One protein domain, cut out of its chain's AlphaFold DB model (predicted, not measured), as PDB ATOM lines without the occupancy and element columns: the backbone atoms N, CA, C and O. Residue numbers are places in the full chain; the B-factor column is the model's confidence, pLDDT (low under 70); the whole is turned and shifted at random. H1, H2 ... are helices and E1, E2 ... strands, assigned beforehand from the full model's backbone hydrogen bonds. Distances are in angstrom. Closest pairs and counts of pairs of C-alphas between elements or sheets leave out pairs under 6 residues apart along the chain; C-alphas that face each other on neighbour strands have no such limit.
ATOM      1  N   ALA A 193      18.508  12.779 -10.569       63.03
ATOM      2  CA  ALA A 193      18.345  14.223 -10.725       63.03
ATOM      3  C   ALA A 193      17.712  14.510 -12.090       63.03
ATOM      4  O   ALA A 193      18.029  13.829 -13.063       63.03
ATOM      5  N   TYR A 194      16.811  15.492 -12.158       67.75
ATOM      6  CA  TYR A 194      16.066  15.828 -13.383       67.75
ATOM      7  C   TYR A 194      16.381  17.224 -13.937       67.75
ATOM      8  O   TYR A 194      15.857  17.583 -14.991       67.75
ATOM      9  N   ASP A 195      17.216  18.008 -13.249       63.03
ATOM     10  CA  ASP A 195      17.608  19.348 -13.681       63.03
ATOM     11  C   ASP A 195      19.128  19.549 -13.602       63.03
ATOM     12  O   ASP A 195      19.805  19.034 -12.712       63.03
ATOM     13  N   ASN A 196      19.669  20.283 -14.573       56.00
ATOM     14  CA  ASN A 196      21.086  20.576 -14.727       56.00
ATOM     15  C   ASN A 196      21.386  22.079 -14.907       56.00
ATOM     16  O   ASN A 196      22.469  22.433 -15.384       56.00
ATOM     17  N   THR A 197      20.472  22.967 -14.498       58.09
ATOM     18  CA  THR A 197      20.688  24.430 -14.475       58.09
ATOM     19  C   THR A 197      21.996  24.854 -13.790       58.09
ATOM     20  O   THR A 197      22.554  25.894 -14.130       58.09
ATOM     21  N   ALA A 198      22.554  24.023 -12.901       54.66
ATOM     22  CA  ALA A 198      23.809  24.257 -12.180       54.66
ATOM     23  C   ALA A 198      25.116  23.947 -12.959       54.66
ATOM     24  O   ALA A 198      26.192  23.923 -12.367       54.66
ATOM     25  N   GLY A 199      25.075  23.698 -14.275       55.12
ATOM     26  CA  GLY A 199      26.285  23.601 -15.111       55.12
ATOM     27  C   GLY A 199      27.062  22.276 -15.039       55.12
ATOM     28  O   GLY A 199      28.028  22.105 -15.781       55.12
ATOM     29  N   SER A 200      26.626  21.308 -14.225       56.59
ATOM     30  CA  SER A 200      27.105  19.923 -14.320       56.59
ATOM     31  C   SER A 200      26.273  19.160 -15.359       56.59
ATOM     32  O   SER A 200      25.051  19.091 -15.232       56.59
ATOM     33  N   PRO A 201      26.879  18.589 -16.415       54.16
ATOM     34  CA  PRO A 201      26.143  18.120 -17.586       54.16
ATOM     35  C   PRO A 201      25.339  16.820 -17.378       54.16
ATOM     36  O   PRO A 201      24.673  16.394 -18.320       54.16
ATOM     37  N   CYS A 202      25.373  16.186 -16.200       57.00
ATOM     38  CA  CYS A 202      24.766  14.868 -15.975       57.00
ATOM     39  C   CYS A 202      23.495  14.901 -15.117       57.00
ATOM     40  O   CYS A 202      23.442  14.262 -14.076       57.00
ATOM     41  N   GLY A 203      22.434  15.576 -15.556       54.19
ATOM     42  CA  GLY A 203      21.090  15.394 -14.984       54.19
ATOM     43  C   GLY A 203      20.453  14.075 -15.438       54.19
ATOM     44  O   GLY A 203      19.433  14.094 -16.115       54.19
ATOM     45  N   SER A 204      21.107  12.938 -15.192       49.44
ATOM     46  CA  SER A 204      20.593  11.636 -15.619       49.44
ATOM     47  C   SER A 204      19.815  10.958 -14.494       49.44
ATOM     48  O   SER A 204      20.239  10.920 -13.336       49.44
ATOM     49  N   ILE A 205      18.663  10.408 -14.863       52.66
ATOM     50  CA  ILE A 205      17.939   9.411 -14.089       52.66
ATOM     51  C   ILE A 205      18.595   8.077 -14.436       52.66
ATOM     52  O   ILE A 205      18.206   7.399 -15.383       52.66
ATOM     53  N   THR A 206      19.592   7.700 -13.642       47.81
ATOM     54  CA  THR A 206      20.168   6.352 -13.583       47.81
ATOM     55  C   THR A 206      19.702   5.607 -12.326       47.81
ATOM     56  O   THR A 206      20.524   5.099 -11.566       47.81
ATOM     57  N   PRO A 207      18.390   5.429 -12.065       45.97
ATOM     58  CA  PRO A 207      17.997   4.223 -11.380       45.97
ATOM     59  C   PRO A 207      18.438   3.057 -12.263       45.97
ATOM     60  O   PRO A 207      18.559   3.183 -13.484       45.97
ATOM     61  N   ASN A 208      18.602   1.908 -11.633       47.94
ATOM     62  CA  ASN A 208      18.663   0.593 -12.249       47.94
ATOM     63  C   ASN A 208      17.377   0.302 -13.069       47.94
ATOM     64  O   ASN A 208      16.563  -0.561 -12.745       47.94
ATOM     65  N   MET A 209      17.099   1.108 -14.098       53.62
ATOM     66  CA  MET A 209      15.906   1.066 -14.928       53.62
ATOM     67  C   MET A 209      16.156   0.146 -16.114       53.62
ATOM     68  O   MET A 209      15.915   0.502 -17.264       53.62
ATOM     69  N   THR A 210      16.490  -1.109 -15.836       56.69
ATOM     70  CA  THR A 210      16.135  -2.193 -16.764       56.69
ATOM     71  C   THR A 210      14.621  -2.213 -17.058       56.69
ATOM     72  O   THR A 210      14.180  -2.845 -18.013       56.69
ATOM     73  N   GLN A 211      13.816  -1.461 -16.292       63.88
ATOM     74  CA  GLN A 211      12.363  -1.347 -16.409       63.88
ATOM     75  C   GLN A 211      11.838   0.069 -16.736       63.88
ATOM     76  O   GLN A 211      10.779   0.445 -16.252       63.88
ATOM     77  N   CYS A 212      12.531   0.920 -17.494       73.44
ATOM     78  CA  CYS A 212      11.994   2.264 -17.788       73.44
ATOM     79  C   CYS A 212      10.717   2.271 -18.652       73.44
ATOM     80  O   CYS A 212      10.016   3.280 -18.644       73.44
ATOM     81  N   ALA A 213      10.390   1.176 -19.353       82.12
ATOM     82  CA  ALA A 213       9.134   1.048 -20.089       82.12
ATOM     83  C   ALA A 213       7.924   1.084 -19.138       82.12
ATOM     84  O   ALA A 213       7.936   0.467 -18.075       82.12
ATOM     85  N   GLY A 214       6.869   1.796 -19.529       88.19
ATOM     86  CA  GLY A 214       5.645   1.887 -18.741       88.19
ATOM     87  C   GLY A 214       5.007   3.264 -18.720       88.19
ATOM     88  O   GLY A 214       5.549   4.232 -19.248       88.19
ATOM     89  N   THR A 215       3.830   3.350 -18.109       91.44
ATOM     90  CA  THR A 215       3.157   4.629 -17.871       91.44
ATOM     91  C   THR A 215       3.533   5.135 -16.489       91.44
ATOM     92  O   THR A 215       3.412   4.425 -15.488       91.44
ATOM     93  N   TRP A 216       3.979   6.378 -16.460       91.62
ATOM     94  CA  TRP A 216       4.443   7.107 -15.298       91.62
ATOM     95  C   TRP A 216       3.461   8.217 -14.975       91.62
ATOM     96  O   TRP A 216       2.896   8.833 -15.877       91.62
ATOM     97  N   ARG A 217       3.264   8.469 -13.689       94.25
ATOM     98  CA  ARG A 217       2.466   9.558 -13.146       94.25
ATOM     99  C   ARG A 217       3.380  10.486 -12.366       94.25
ATOM    100  O   ARG A 217       4.134  10.026 -11.516       94.25
ATOM    101  N   LEU A 218       3.307  11.780 -12.646       94.06
ATOM    102  CA  LEU A 218       4.042  12.797 -11.905       94.06
ATOM    103  C   LEU A 218       3.165  13.323 -10.769       94.06
ATOM    104  O   LEU A 218       2.266  14.120 -11.008       94.06
ATOM    105  N   ASN A 219       3.402  12.826  -9.554       94.44
ATOM    106  CA  ASN A 219       2.549  13.043  -8.382       94.44
ATOM    107  C   ASN A 219       2.820  14.364  -7.661       94.44
ATOM    108  O   ASN A 219       1.894  14.943  -7.106       94.44
ATOM    109  N   SER A 220       4.070  14.816  -7.643       94.38
ATOM    110  CA  SER A 220       4.462  16.080  -7.017       94.38
ATOM    111  C   SER A 220       5.689  16.639  -7.717       94.38
ATOM    112  O   SER A 220       6.561  15.883  -8.157       94.38
ATOM    113  N   TRP A 221       5.749  17.959  -7.831       93.38
ATOM    114  CA  TRP A 221       6.915  18.678  -8.304       93.38
ATOM    115  C   TRP A 221       6.971  20.072  -7.689       93.38
ATOM    116  O   TRP A 221       6.129  20.923  -7.968       93.38
ATOM    117  N   ILE A 222       7.986  20.320  -6.865       90.94
ATOM    118  CA  ILE A 222       8.182  21.617  -6.218       90.94
ATOM    119  C   ILE A 222       9.071  22.501  -7.094       90.94
ATOM    120  O   ILE A 222      10.181  22.109  -7.439       90.94
ATOM    121  N   VAL A 223       8.626  23.718  -7.408       90.06
ATOM    122  CA  VAL A 223       9.418  24.747  -8.103       90.06
ATOM    123  C   VAL A 223       9.252  26.068  -7.363       90.06
ATOM    124  O   VAL A 223       8.132  26.496  -7.101       90.06
ATOM    125  N   ASN A 224      10.359  26.707  -6.985       89.81
ATOM    126  CA  ASN A 224      10.381  27.899  -6.130       89.81
ATOM    127  C   ASN A 224       9.597  27.714  -4.816       89.81
ATOM    128  O   ASN A 224       8.943  28.634  -4.332       89.81
ATOM    129  N   GLY A 225       9.624  26.500  -4.253       90.19
ATOM    130  CA  GLY A 225       8.869  26.151  -3.044       90.19
ATOM    131  C   GLY A 225       7.360  25.958  -3.256       90.19
ATOM    132  O   GLY A 225       6.639  25.763  -2.281       90.19
ATOM    133  N   VAL A 226       6.875  25.995  -4.502       93.19
ATOM    134  CA  VAL A 226       5.455  25.851  -4.854       93.19
ATOM    135  C   VAL A 226       5.213  24.527  -5.577       93.19
ATOM    136  O   VAL A 226       5.950  24.172  -6.493       93.19
ATOM    137  N   GLU A 227       4.155  23.815  -5.188       95.69
ATOM    138  CA  GLU A 227       3.694  22.601  -5.871       95.69
ATOM    139  C   GLU A 227       3.147  22.939  -7.264       95.69
ATOM    140  O   GLU A 227       2.205  23.723  -7.405       95.69
ATOM    141  N   ARG A 228       3.748  22.348  -8.299       94.69
ATOM    142  CA  ARG A 228       3.349  22.528  -9.699       94.69
ATOM    143  C   ARG A 228       2.305  21.516 -10.142       94.69
ATOM    144  O   ARG A 228       1.532  21.816 -11.049       94.69
ATOM    145  N   VAL A 229       2.229  20.345  -9.511       95.50
ATOM    146  CA  VAL A 229       1.200  19.352  -9.827       95.50
ATOM    147  C   VAL A 229      -0.084  19.706  -9.080       95.50
ATOM    148  O   VAL A 229      -0.370  19.209  -7.994       95.50
ATOM    149  N   THR A 230      -0.892  20.583  -9.673       93.19
ATOM    150  CA  THR A 230      -2.226  20.910  -9.156       93.19
ATOM    151  C   THR A 230      -3.306  20.188  -9.958       93.19
ATOM    152  O   THR A 230      -3.375  20.332 -11.177       93.19
ATOM    153  N   GLY A 231      -4.193  19.451  -9.285       94.19
ATOM    154  CA  GLY A 231      -5.293  18.729  -9.933       94.19
ATOM    155  C   GLY A 231      -4.920  17.295 -10.309       94.19
ATOM    156  O   GLY A 231      -4.275  16.603  -9.528       94.19
ATOM    157  N   THR A 232      -5.380  16.822 -11.472       95.88
ATOM    158  CA  THR A 232      -5.093  15.457 -11.937       95.88
ATOM    159  C   THR A 232      -3.610  15.333 -12.307       95.88
ATOM    160  O   THR A 232      -3.183  16.015 -13.241       95.88
ATOM    161  N   PRO A 233      -2.833  14.458 -11.637       96.38
ATOM    162  CA  PRO A 233      -1.418  14.260 -11.940       96.38
ATOM    163  C   PRO A 233      -1.200  13.887 -13.414       96.38
ATOM    164  O   PRO A 233      -1.839  12.939 -13.894       96.38
ATOM    165  N   PRO A 234      -0.324  14.595 -14.152       96.19
ATOM    166  CA  PRO A 234      -0.073  14.267 -15.543       96.19
ATOM    167  C   PRO A 234       0.636  12.918 -15.650       96.19
ATOM    168  O   PRO A 234       1.433  12.526 -14.792       96.19
ATOM    169  N   THR A 235       0.341  12.205 -16.734       94.62
ATOM    170  CA  THR A 235       0.951  10.911 -17.034       94.62
ATOM    171  C   THR A 235       1.708  10.958 -18.349       94.62
ATOM    172  O   THR A 235       1.239  11.576 -19.304       94.62
ATOM    173  N   PHE A 236       2.818  10.236 -18.437       91.75
ATOM    174  CA  PHE A 236       3.549  10.010 -19.682       91.75
ATOM    175  C   PHE A 236       3.901   8.531 -19.829       91.75
ATOM    176  O   PHE A 236       4.073   7.823 -18.839       91.75
ATOM    177  N   THR A 237       3.998   8.046 -21.065       89.81
ATOM    178  CA  THR A 237       4.337   6.646 -21.347       89.81
ATOM    179  C   THR A 237       5.724   6.554 -21.963       89.81
ATOM    180  O   THR A 237       6.014   7.194 -22.969       89.81
ATOM    181  N   ALA A 238       6.561   5.721 -21.362       84.00
ATOM    182  CA  ALA A 238       7.892   5.362 -21.806       84.00
ATOM    183  C   ALA A 238       7.835   4.049 -22.601       84.00
ATOM    184  O   ALA A 238       7.303   3.052 -22.109       84.00
ATOM    185  N   VAL A 239       8.380   4.025 -23.819       78.12
ATOM    186  CA  VAL A 239       8.244   2.870 -24.731       78.12
ATOM    187  C   VAL A 239       9.412   1.870 -24.608       78.12
ATOM    188  O   VAL A 239       9.269   0.715 -24.995       78.12
ATOM    189  N   GLY A 240      10.552   2.258 -24.021       73.88
ATOM    190  CA  GLY A 240      11.702   1.370 -23.788       73.88
ATOM    191  C   GLY A 240      12.993   2.108 -23.414       73.88
ATOM    192  O   GLY A 240      13.072   3.325 -23.568       73.88
ATOM    193  N   CYS A 241      14.004   1.366 -22.933       65.56
ATOM    194  CA  CYS A 241      15.290   1.910 -22.439       65.56
ATOM    195  C   CYS A 241      16.450   1.780 -23.431       65.56
ATOM    196  O   CYS A 241      17.581   2.125 -23.105       65.56
ATOM    197  N   GLY A 242      16.190   1.259 -24.633       53.62
ATOM    198  CA  GLY A 242      17.209   1.000 -25.648       53.62
ATOM    199  C   GLY A 242      17.028   1.881 -26.882       53.62
ATOM    200  O   GLY A 242      15.952   1.912 -27.473       53.62
ATOM    201  N   GLY A 243      18.090   2.586 -27.278       57.47
ATOM    202  CA  GLY A 243      18.257   3.225 -28.593       57.47
ATOM    203  C   GLY A 243      17.497   4.533 -28.846       57.47
ATOM    204  O   GLY A 243      18.069   5.431 -29.447       57.47
ATOM    205  N   ASN A 244      16.262   4.673 -28.354       64.19
ATOM    206  CA  ASN A 244      15.408   5.858 -28.541       64.19
ATOM    207  C   ASN A 244      15.050   6.517 -27.198       64.19
ATOM    208  O   ASN A 244      13.881   6.777 -26.902       64.19
ATOM    209  N   LEU A 245      16.056   6.759 -26.355       66.31
ATOM    210  CA  LEU A 245      15.876   7.422 -25.058       66.31
ATOM    211  C   LEU A 245      15.301   8.851 -25.195       66.31
ATOM    212  O   LEU A 245      14.713   9.350 -24.234       66.31
ATOM    213  N   ASP A 246      15.356   9.453 -26.386       71.00
ATOM    214  CA  ASP A 246      14.650  10.676 -26.792       71.00
ATOM    215  C   ASP A 246      13.147  10.594 -26.517       71.00
ATOM    216  O   ASP A 246      12.530  11.599 -26.183       71.00
ATOM    217  N   GLN A 247      12.528   9.415 -26.650       79.94
ATOM    218  CA  GLN A 247      11.078   9.280 -26.494       79.94
ATOM    219  C   GLN A 247      10.655   9.415 -25.033       79.94
ATOM    220  O   GLN A 247       9.670  10.091 -24.747       79.94
ATOM    221  N   LEU A 248      11.409   8.816 -24.105       82.94
ATOM    222  CA  LEU A 248      11.148   8.957 -22.673       82.94
ATOM    223  C   LEU A 248      11.421  10.388 -22.215       82.94
ATOM    224  O   LEU A 248      10.537  11.047 -21.671       82.94
ATOM    225  N   HIS A 249      12.634  10.877 -22.471       84.44
ATOM    226  CA  HIS A 249      13.045  12.207 -22.036       84.44
ATOM    227  C   HIS A 249      12.222  13.298 -22.727       84.44
ATOM    228  O   HIS A 249      11.919  14.313 -22.111       84.44
ATOM    229  N   GLY A 250      11.805  13.086 -23.977       87.25
ATOM    230  CA  GLY A 250      10.944  13.997 -24.725       87.25
ATOM    231  C   GLY A 250       9.507  14.010 -24.210       87.25
ATOM    232  O   GLY A 250       8.952  15.087 -23.999       87.25
ATOM    233  N   ALA A 251       8.908  12.841 -23.946       88.38
ATOM    234  CA  ALA A 251       7.572  12.763 -23.349       88.38
ATOM    235  C   ALA A 251       7.544  13.401 -21.955       88.38
ATOM    236  O   ALA A 251       6.598  14.104 -21.602       88.38
ATOM    237  N   TRP A 252       8.606  13.201 -21.180       89.19
ATOM    238  CA  TRP A 252       8.747  13.826 -19.877       89.19
ATOM    239  C   TRP A 252       8.978  15.340 -19.990       89.19
ATOM    240  O   TRP A 252       8.255  16.102 -19.354       89.19
ATOM    241  N   ALA A 253       9.878  15.805 -20.860       89.69
ATOM    242  CA  ALA A 253      10.066  17.235 -21.116       89.69
ATOM    243  C   ALA A 253       8.755  17.927 -21.536       89.69
ATOM    244  O   ALA A 253       8.481  19.034 -21.085       89.69
ATOM    245  N   ALA A 254       7.899  17.260 -22.320       92.38
ATOM    246  CA  ALA A 254       6.580  17.776 -22.691       92.38
ATOM    247  C   ALA A 254       5.624  17.916 -21.490       92.38
ATOM    248  O   ALA A 254       4.879  18.897 -21.398       92.38
ATOM    249  N   VAL A 255       5.658  16.970 -20.545       93.44
ATOM    250  CA  VAL A 255       4.911  17.089 -19.281       93.44
ATOM    251  C   VAL A 255       5.430  18.267 -18.457       93.44
ATOM    252  O   VAL A 255       4.625  19.072 -17.992       93.44
ATOM    253  N   LEU A 256       6.751  18.419 -18.322       92.38
ATOM    254  CA  LEU A 256       7.334  19.532 -17.563       92.38
ATOM    255  C   LEU A 256       7.029  20.890 -18.200       92.38
ATOM    256  O   LEU A 256       6.659  21.811 -17.483       92.38
ATOM    257  N   ALA A 257       7.052  20.994 -19.531       92.50
ATOM    258  CA  ALA A 257       6.654  22.205 -20.254       92.50
ATOM    259  C   ALA A 257       5.186  22.601 -20.024       92.50
ATOM    260  O   ALA A 257       4.836  23.773 -20.132       92.50
ATOM    261  N   THR A 258       4.315  21.641 -19.693       93.88
ATOM    262  CA  THR A 258       2.917  21.936 -19.337       93.88
ATOM    263  C   THR A 258       2.800  22.465 -17.905       93.88
ATOM    264  O   THR A 258       1.956  23.313 -17.627       93.88
ATOM    265  N   LEU A 259       3.637  21.962 -16.994       93.50
ATOM    266  CA  LEU A 259       3.636  22.331 -15.575       93.50
ATOM    267  C   LEU A 259       4.425  23.617 -15.276       93.50
ATOM    268  O   LEU A 259       4.133  24.303 -14.299       93.50
ATOM    269  N   ASP A 260       5.413  23.938 -16.110       92.25
ATOM    270  CA  ASP A 260       6.276  25.113 -16.008       92.25
ATOM    271  C   ASP A 260       6.464  25.745 -17.401       92.25
ATOM    272  O   ASP A 260       7.503  25.559 -18.038       92.25
ATOM    273  N   PRO A 261       5.437  26.451 -17.915       91.50
ATOM    274  CA  PRO A 261       5.443  27.006 -19.271       91.50
ATOM    275  C   PRO A 261       6.446  28.152 -19.460       91.50
ATOM    276  O   PRO A 261       6.755  28.509 -20.596       91.50
ATOM    277  N   ASP A 262       6.956  28.717 -18.364       89.12
ATOM    278  CA  ASP A 262       7.968  29.775 -18.378       89.12
ATOM    279  C   ASP A 262       9.380  29.224 -18.665       89.12
ATOM    280  O   ASP A 262      10.304  29.988 -18.947       89.12
ATOM    281  N   ALA A 263       9.557  27.897 -18.639       88.00
ATOM    282  CA  ALA A 263      10.819  27.216 -18.894       88.00
ATOM    283  C   ALA A 263      10.786  26.394 -20.192       88.00
ATOM    284  O   ALA A 263       9.825  25.691 -20.506       88.00
ATOM    285  N   LEU A 264      11.892  26.425 -20.947       89.75
ATOM    286  CA  LEU A 264      12.041  25.617 -22.161       89.75
ATOM    287  C   LEU A 264      12.627  24.239 -21.834       89.75
ATOM    288  O   LEU A 264      13.842  24.043 -21.909       89.75
ATOM    289  N   TRP A 265      11.758  23.289 -21.501       89.69
ATOM    290  CA  TRP A 265      12.132  21.900 -21.231       89.69
ATOM    291  C   TRP A 265      12.444  21.128 -22.512       89.69
ATOM    292  O   TRP A 265      11.648  21.098 -23.450       89.69
ATOM    293  N   GLN A 266      13.594  20.460 -22.542       88.38
ATOM    294  CA  GLN A 266      13.988  19.600 -23.654       88.38
ATOM    295  C   GLN A 266      14.781  18.386 -23.180       88.38
ATOM    296  O   GLN A 266      15.576  18.464 -22.241       88.38
ATOM    297  N   ALA A 267      14.601  17.276 -23.893       86.56
ATOM    298  CA  ALA A 267      15.547  16.175 -23.860       86.56
ATOM    299  C   ALA A 267      16.861  16.626 -24.511       86.56
ATOM    300  O   ALA A 267      16.858  17.258 -25.569       86.56
ATOM    301  N   ALA A 268      17.984  16.307 -23.891       82.38
ATOM    302  CA  ALA A 268      19.305  16.600 -24.410       82.38
ATOM    303  C   ALA A 268      20.203  15.375 -24.273       82.38
ATOM    304  O   ALA A 268      20.020  14.558 -23.379       82.38
ATOM    305  N   TYR A 269      21.186  15.266 -25.163       81.06
ATOM    306  CA  TYR A 269      22.189  14.211 -25.140       81.06
ATOM    307  C   TYR A 269      23.575  14.823 -25.003       81.06
ATOM    308  O   TYR A 269      23.895  15.818 -25.661       81.06
ATOM    309  N   ASN A 270      24.422  14.226 -24.172       71.75
ATOM    310  CA  ASN A 270      25.856  14.454 -24.249       71.75
ATOM    311  C   ASN A 270      26.589  13.118 -24.076       71.75
ATOM    312  O   ASN A 270      26.141  12.239 -23.344       71.75
ATOM    313  N   GLY A 271      27.734  12.965 -24.739       72.44
ATOM    314  CA  GLY A 271      28.487  11.708 -24.713       72.44
ATOM    315  C   GLY A 271      28.995  11.281 -23.328       72.44
ATOM    316  O   GLY A 271      29.484  10.166 -23.207       72.44
ATOM    317  N   LYS A 272      28.891  12.137 -22.297       67.00
ATOM    318  CA  LYS A 272      29.304  11.834 -20.918       67.00
ATOM    319  C   LYS A 272      28.165  11.280 -20.055       67.00
ATOM    320  O   LYS A 272      28.422  10.481 -19.168       67.00
ATOM    321  N   CYS A 273      26.929  11.700 -20.302       61.66
ATOM    322  CA  CYS A 273      25.787  11.483 -19.410       61.66
ATOM    323  C   CYS A 273      24.601  10.802 -20.109       61.66
ATOM    324  O   CYS A 273      23.529  10.684 -19.518       61.66
ATOM    325  N   LEU A 274      24.780  10.395 -21.373       72.50
ATOM    326  CA  LEU A 274      23.717   9.933 -22.263       72.50
ATOM    327  C   LEU A 274      22.593  10.985 -22.375       72.50
ATOM    328  O   LEU A 274      22.880  12.176 -22.532       72.50
ATOM    329  N   TRP A 275      21.332  10.548 -22.363       74.31
ATOM    330  CA  TRP A 275      20.150  11.406 -22.426       74.31
ATOM    331  C   TRP A 275      19.774  11.946 -21.041       74.31
ATOM    332  O   TRP A 275      19.835  11.221 -20.055       74.31
ATOM    333  N   TYR A 276      19.383  13.217 -20.985       77.31
ATOM    334  CA  TYR A 276      18.953  13.932 -19.785       77.31
ATOM    335  C   TYR A 276      17.870  14.961 -20.126       77.31
ATOM    336  O   TYR A 276      17.649  15.285 -21.296       77.31
ATOM    337  N   ILE A 277      17.188  15.488 -19.111       81.94
ATOM    338  CA  ILE A 277      16.262  16.616 -19.261       81.94
ATOM    339  C   ILE A 277      16.978  17.891 -18.830       81.94
ATOM    340  O   ILE A 277      17.693  17.903 -17.832       81.94
ATOM    341  N   ARG A 278      16.803  18.965 -19.599       82.38
ATOM    342  CA  ARG A 278      17.292  20.297 -19.239       82.38
ATOM    343  C   ARG A 278      16.259  21.365 -19.528       82.38
ATOM    344  O   ARG A 278      15.487  21.234 -20.481       82.38
ATOM    345  N   THR A 279      16.336  22.463 -18.790       85.56
ATOM    346  CA  THR A 279      15.709  23.725 -19.181       85.56
ATOM    347  C   THR A 279      16.724  24.610 -19.910       85.56
ATOM    348  O   THR A 279      17.823  24.861 -19.425       85.56
ATOM    349  N   ALA A 280      16.399  25.043 -21.129       79.19
ATOM    350  CA  ALA A 280      17.288  25.877 -21.945       79.19
ATOM    351  C   ALA A 280      17.101  27.386 -21.711       79.19
ATOM    352  O   ALA A 280      17.887  28.175 -22.229       79.19
ATOM    353  N   ALA A 281      16.034  27.781 -21.008       75.81
ATOM    354  CA  ALA A 281      15.593  29.174 -20.923       75.81
ATOM    355  C   ALA A 281      14.950  29.549 -19.576       75.81
ATOM    356  O   ALA A 281      14.268  30.567 -19.506       75.81
ATOM    357  N   ALA A 282      15.128  28.748 -18.522       75.31
ATOM    358  CA  ALA A 282      14.642  29.134 -17.199       75.31
ATOM    359  C   ALA A 282      15.386  30.365 -16.667       75.31
ATOM    360  O   ALA A 282      16.585  30.540 -16.908       75.31
ATOM    361  N   ASP A 283      14.671  31.188 -15.900       80.94
ATOM    362  CA  ASP A 283      15.283  32.224 -15.075       80.94
ATOM    363  C   ASP A 283      16.308  31.555 -14.132       80.94
ATOM    364  O   ASP A 283      15.928  30.616 -13.425       80.94
ATOM    365  N   PRO A 284      17.578  32.006 -14.089       78.19
ATOM    366  CA  PRO A 284      18.609  31.447 -13.210       78.19
ATOM    367  C   PRO A 284      18.258  31.467 -11.716       78.19
ATOM    368  O   PRO A 284      18.902  30.780 -10.928       78.19
ATOM    369  N   SER A 285      17.273  32.273 -11.307       81.56
ATOM    370  CA  SER A 285      16.746  32.305  -9.941       81.56
ATOM    371  C   SER A 285      15.718  31.207  -9.648       81.56
ATOM    372  O   SER A 285      15.312  31.051  -8.495       81.56
ATOM    373  N   THR A 286      15.306  30.433 -10.657       83.31
ATOM    374  CA  THR A 286      14.360  29.328 -10.491       83.31
ATOM    375  C   THR A 286      15.020  28.185  -9.735       83.31
ATOM    376  O   THR A 286      15.968  27.562 -10.205       83.31
ATOM    377  N   VAL A 287      14.483  27.878  -8.559       83.12
ATOM    378  CA  VAL A 287      14.888  26.746  -7.734       83.12
ATOM    379  C   VAL A 287      13.953  25.584  -8.024       83.12
ATOM    380  O   VAL A 287      12.826  25.521  -7.527       83.12
ATOM    381  N   TYR A 288      14.428  24.639  -8.822       84.75
ATOM    382  CA  TYR A 288      13.766  23.355  -8.983       84.75
ATOM    383  C   TYR A 288      13.953  22.531  -7.701       84.75
ATOM    384  O   TYR A 288      15.015  22.555  -7.081       84.75
ATOM    385  N   GLY A 289      12.897  21.880  -7.224       83.56
ATOM    386  CA  GLY A 289      12.845  21.168  -5.947       83.56
ATOM    387  C   GLY A 289      12.726  19.658  -6.124       83.56
ATOM    388  O   GLY A 289      13.215  19.087  -7.094       83.56
ATOM    389  N   GLN A 290      12.080  18.982  -5.181       85.56
ATOM    390  CA  GLN A 290      11.838  17.543  -5.275       85.56
ATOM    391  C   GLN A 290      10.736  17.232  -6.303       85.56
ATOM    392  O   GLN A 290       9.761  17.975  -6.419       85.56
ATOM    393  N   MET A 291      10.886  16.125  -7.029       88.50
ATOM    394  CA  MET A 291       9.889  15.574  -7.947       88.50
ATOM    395  C   MET A 291       9.569  14.126  -7.564       88.50
ATOM    396  O   MET A 291      10.482  13.343  -7.320       88.50
ATOM    397  N   ILE A 292       8.290  13.752  -7.525       88.94
ATOM    398  CA  ILE A 292       7.836  12.399  -7.180       88.94
ATOM    399  C   ILE A 292       7.126  11.775  -8.384       88.94
ATOM    400  O   ILE A 292       6.059  12.233  -8.793       88.94
ATOM    401  N   LEU A 293       7.696  10.700  -8.927       89.69
ATOM    402  CA  LEU A 293       7.122   9.895 -10.004       89.69
ATOM    403  C   LEU A 293       6.585   8.568  -9.463       89.69
ATOM    404  O   LEU A 293       7.223   7.926  -8.639       89.69
ATOM    405  N   GLU A 294       5.455   8.103  -9.976       91.06
ATOM    406  CA  GLU A 294       4.888   6.784  -9.689       91.06
ATOM    407  C   GLU A 294       4.725   6.011 -10.996       91.06
ATOM    408  O   GLU A 294       4.101   6.494 -11.944       91.06
ATOM    409  N   ARG A 295       5.255   4.788 -11.065       89.25
ATOM    410  CA  ARG A 295       4.956   3.901 -12.192       89.25
ATOM    411  C   ARG A 295       3.596   3.251 -11.983       89.25
ATOM    412  O   ARG A 295       3.417   2.482 -11.043       89.25
ATOM    413  N   ILE A 296       2.672   3.509 -12.902       92.62
ATOM    414  CA  ILE A 296       1.285   3.036 -12.827       92.62
ATOM    415  C   ILE A 296       0.963   1.914 -13.827       92.62
ATOM    416  O   ILE A 296      -0.080   1.278 -13.700       92.62
ATOM    417  N   ALA A 297       1.839   1.642 -14.803       89.69
ATOM    418  CA  ALA A 297       1.738   0.489 -15.711       89.69
ATOM    419  C   ALA A 297       3.106   0.112 -16.312       89.69
ATOM    420  O   ALA A 297       3.982   0.967 -16.393       89.69
ATOM    421  N   GLY A 298       3.274  -1.131 -16.794       81.81
ATOM    422  CA  GLY A 298       4.434  -1.559 -17.604       81.81
ATOM    423  C   GLY A 298       5.634  -2.163 -16.859       81.81
ATOM    424  O   GLY A 298       6.674  -2.378 -17.470       81.81
ATOM    425  N   GLY A 299       5.503  -2.478 -15.568       81.06
ATOM    426  CA  GLY A 299       6.543  -3.127 -14.760       81.06
ATOM    427  C   GLY A 299       6.140  -3.190 -13.287       81.06
ATOM    428  O   GLY A 299       4.962  -3.017 -12.969       81.06
ATOM    429  N   THR A 300       7.101  -3.390 -12.380       79.81
ATOM    430  CA  THR A 300       6.843  -3.300 -10.934       79.81
ATOM    431  C   THR A 300       6.434  -1.871 -10.576       79.81
ATOM    432  O   THR A 300       7.127  -0.919 -10.946       79.81
ATOM    433  N   ALA A 301       5.295  -1.710  -9.896       82.00
ATOM    434  CA  ALA A 301       4.855  -0.414  -9.390       82.00
ATOM    435  C   ALA A 301       5.869   0.112  -8.363       82.00
ATOM    436  O   ALA A 301       6.356  -0.643  -7.523       82.00
ATOM    437  N   GLY A 302       6.196   1.400  -8.437       82.75
ATOM    438  CA  GLY A 302       7.192   2.013  -7.565       82.75
ATOM    439  C   GLY A 302       7.099   3.531  -7.594       82.75
ATOM    440  O   GLY A 302       6.739   4.112  -8.619       82.75
ATOM    441  N   THR A 303       7.413   4.152  -6.457       84.81
ATOM    442  CA  THR A 303       7.539   5.608  -6.329       84.81
ATOM    443  C   THR A 303       9.016   5.983  -6.379       84.81
ATOM    444  O   THR A 303       9.837   5.360  -5.712       84.81
ATOM    445  N   PHE A 304       9.348   6.999  -7.165       81.81
ATOM    446  CA  PHE A 304      10.698   7.494  -7.388       81.81
ATOM    447  C   PHE A 304      10.734   8.961  -7.009       81.81
ATOM    448  O   PHE A 304       9.899   9.746  -7.452       81.81
ATOM    449  N   THR A 305      11.709   9.321  -6.190       81.81
ATOM    450  CA  THR A 305      11.901  10.690  -5.728       81.81
ATOM    451  C   THR A 305      13.170  11.234  -6.364       81.81
ATOM    452  O   THR A 305      14.226  10.624  -6.239       81.81
ATOM    453  N   LEU A 306      13.061  12.359  -7.061       79.38
ATOM    454  CA  LEU A 306      14.143  12.998  -7.800       79.38
ATOM    455  C   LEU A 306      14.451  14.361  -7.170       79.38
ATOM    456  O   LEU A 306      13.529  15.126  -6.883       79.38
ATOM    457  N   GLY A 307      15.727  14.669  -6.957       72.12
ATOM    458  CA  GLY A 307      16.186  15.968  -6.446       72.12
ATOM    459  C   GLY A 307      16.663  16.914  -7.555       72.12
ATOM    460  O   GLY A 307      16.782  16.515  -8.714       72.12
ATOM    461  N   SER A 308      16.965  18.165  -7.193       64.69
ATOM    462  CA  SER A 308      17.479  19.195  -8.111       64.69
ATOM    463  C   SER A 308      19.002  19.326  -8.170       64.69
ATOM    464  O   SER A 308      19.518  19.960  -9.084       64.69
ATOM    465  N   ALA A 309      19.739  18.712  -7.239       55.72
ATOM    466  CA  ALA A 309      21.201  18.711  -7.223       55.72
ATOM    467  C   ALA A 309      21.748  17.323  -6.864       55.72
ATOM    468  O   ALA A 309      21.180  16.615  -6.034       55.72
ATOM    469  N   GLN A 310      22.854  16.939  -7.507       53.03
ATOM    470  CA  GLN A 310      23.533  15.672  -7.259       53.03
ATOM    471  C   GLN A 310      24.331  15.721  -5.953       53.03
ATOM    472  O   GLN A 310      25.352  16.398  -5.883       53.03
ATOM    473  N   SER A 311      23.952  14.918  -4.966       52.72
ATOM    474  CA  SER A 311      24.951  14.217  -4.161       52.72
ATOM    475  C   SER A 311      24.936  12.768  -4.627       52.72
ATOM    476  O   SER A 311      24.037  12.005  -4.284       52.72
ATOM    477  N   GLN A 312      25.886  12.400  -5.489       58.81
ATOM    478  CA  GLN A 312      26.163  10.985  -5.706       58.81
ATOM    479  C   GLN A 312      26.863  10.488  -4.446       58.81
ATOM    480  O   GLN A 312      28.050  10.748  -4.253       58.81
TER     481      GLN A 312
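Overview. This is residues 193 to 312 of the 461 residues of an uncharacterized protein of Streptomyces sp. NWU339 (UniProt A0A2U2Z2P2). What does the model look like? A strongly twisted sheet of four strands, in the order E2, E1, E5, E6, makes a wall with helix H1 over one face, where H1 packs on the edge strand E2. The small hairpin E3 and E4 packs on H1 too, away from E2, and a long stretch with no named element, residues 193 to 213, leads into E1. What is it built of? The printed part has 120 residues, with the named elements E1, E2, H1, E3, E4, E5 and E6 along the chain; both sheets are antiparallel, and the class is mixed, helices and strands, with 56 residues, under half, in named elements. How large is it? It is compact and rounded, with a radius of gyration of the C-alphas of 13.4 A and spans of 37 by 37 by 24 A.

Along the chain. Where do the first elements lie? E1, residues 214 to 223, begins at C-alpha 214 at (5.645, 1.887, -18.741), is 25.5 A long and bends by 53 degrees at residue 220. E2 is residues 235 to 238, and H1, residues 245 to 259, is 21.5 A long. What follows? E3 is residues 265 to 270 and E4 residues 274 to 279. E5, residues 288 to 297, is 26.7 A long, and E6, residues 302 to 306, ends at C-alpha 306 at (14.143, 12.998, -7.800).

Arrangement. How is the large sheet paired? E2 and E1 form a hairpin, with N 216 and O 236 2.8 A apart. Inner strands E1 and E5 are antiparallel at 160 degrees, with N 217 and O 294 2.8 A apart. The hairpin E5 and E6 has N 293 and O 304 2.8 A apart. Where is H1? H1 is on this sheet, making two layers, a helix layer on one face of a sheet; it touches E2, the closest C-alphas being those of Ala 238 and Leu 248, 4.9 A apart. Each of its O i to N i+4 pairs is within hydrogen-bond range. Where is the other hairpin? In the hairpin E3 and E4, N 268 and O 276 are 2.8 A apart. H1 touches E3, the closest C-alphas being those of His 249 and Ala 267, 5.0 A apart, while E2 and E3 are apart.

Size, cuts and confidence. How far does it reach? The two C-alphas farthest apart, those of Gly 231 and Gly 271, are 37.5 A apart. Is the printed part whole? It has no cut, and the link from E1 to E2, 11 residues, is long. Where is confidence low? The mean pLDDT of the printed part is 78.8, and residues 193 to 211, 241 to 245, 272 to 273 and 308 to 312 are under 70.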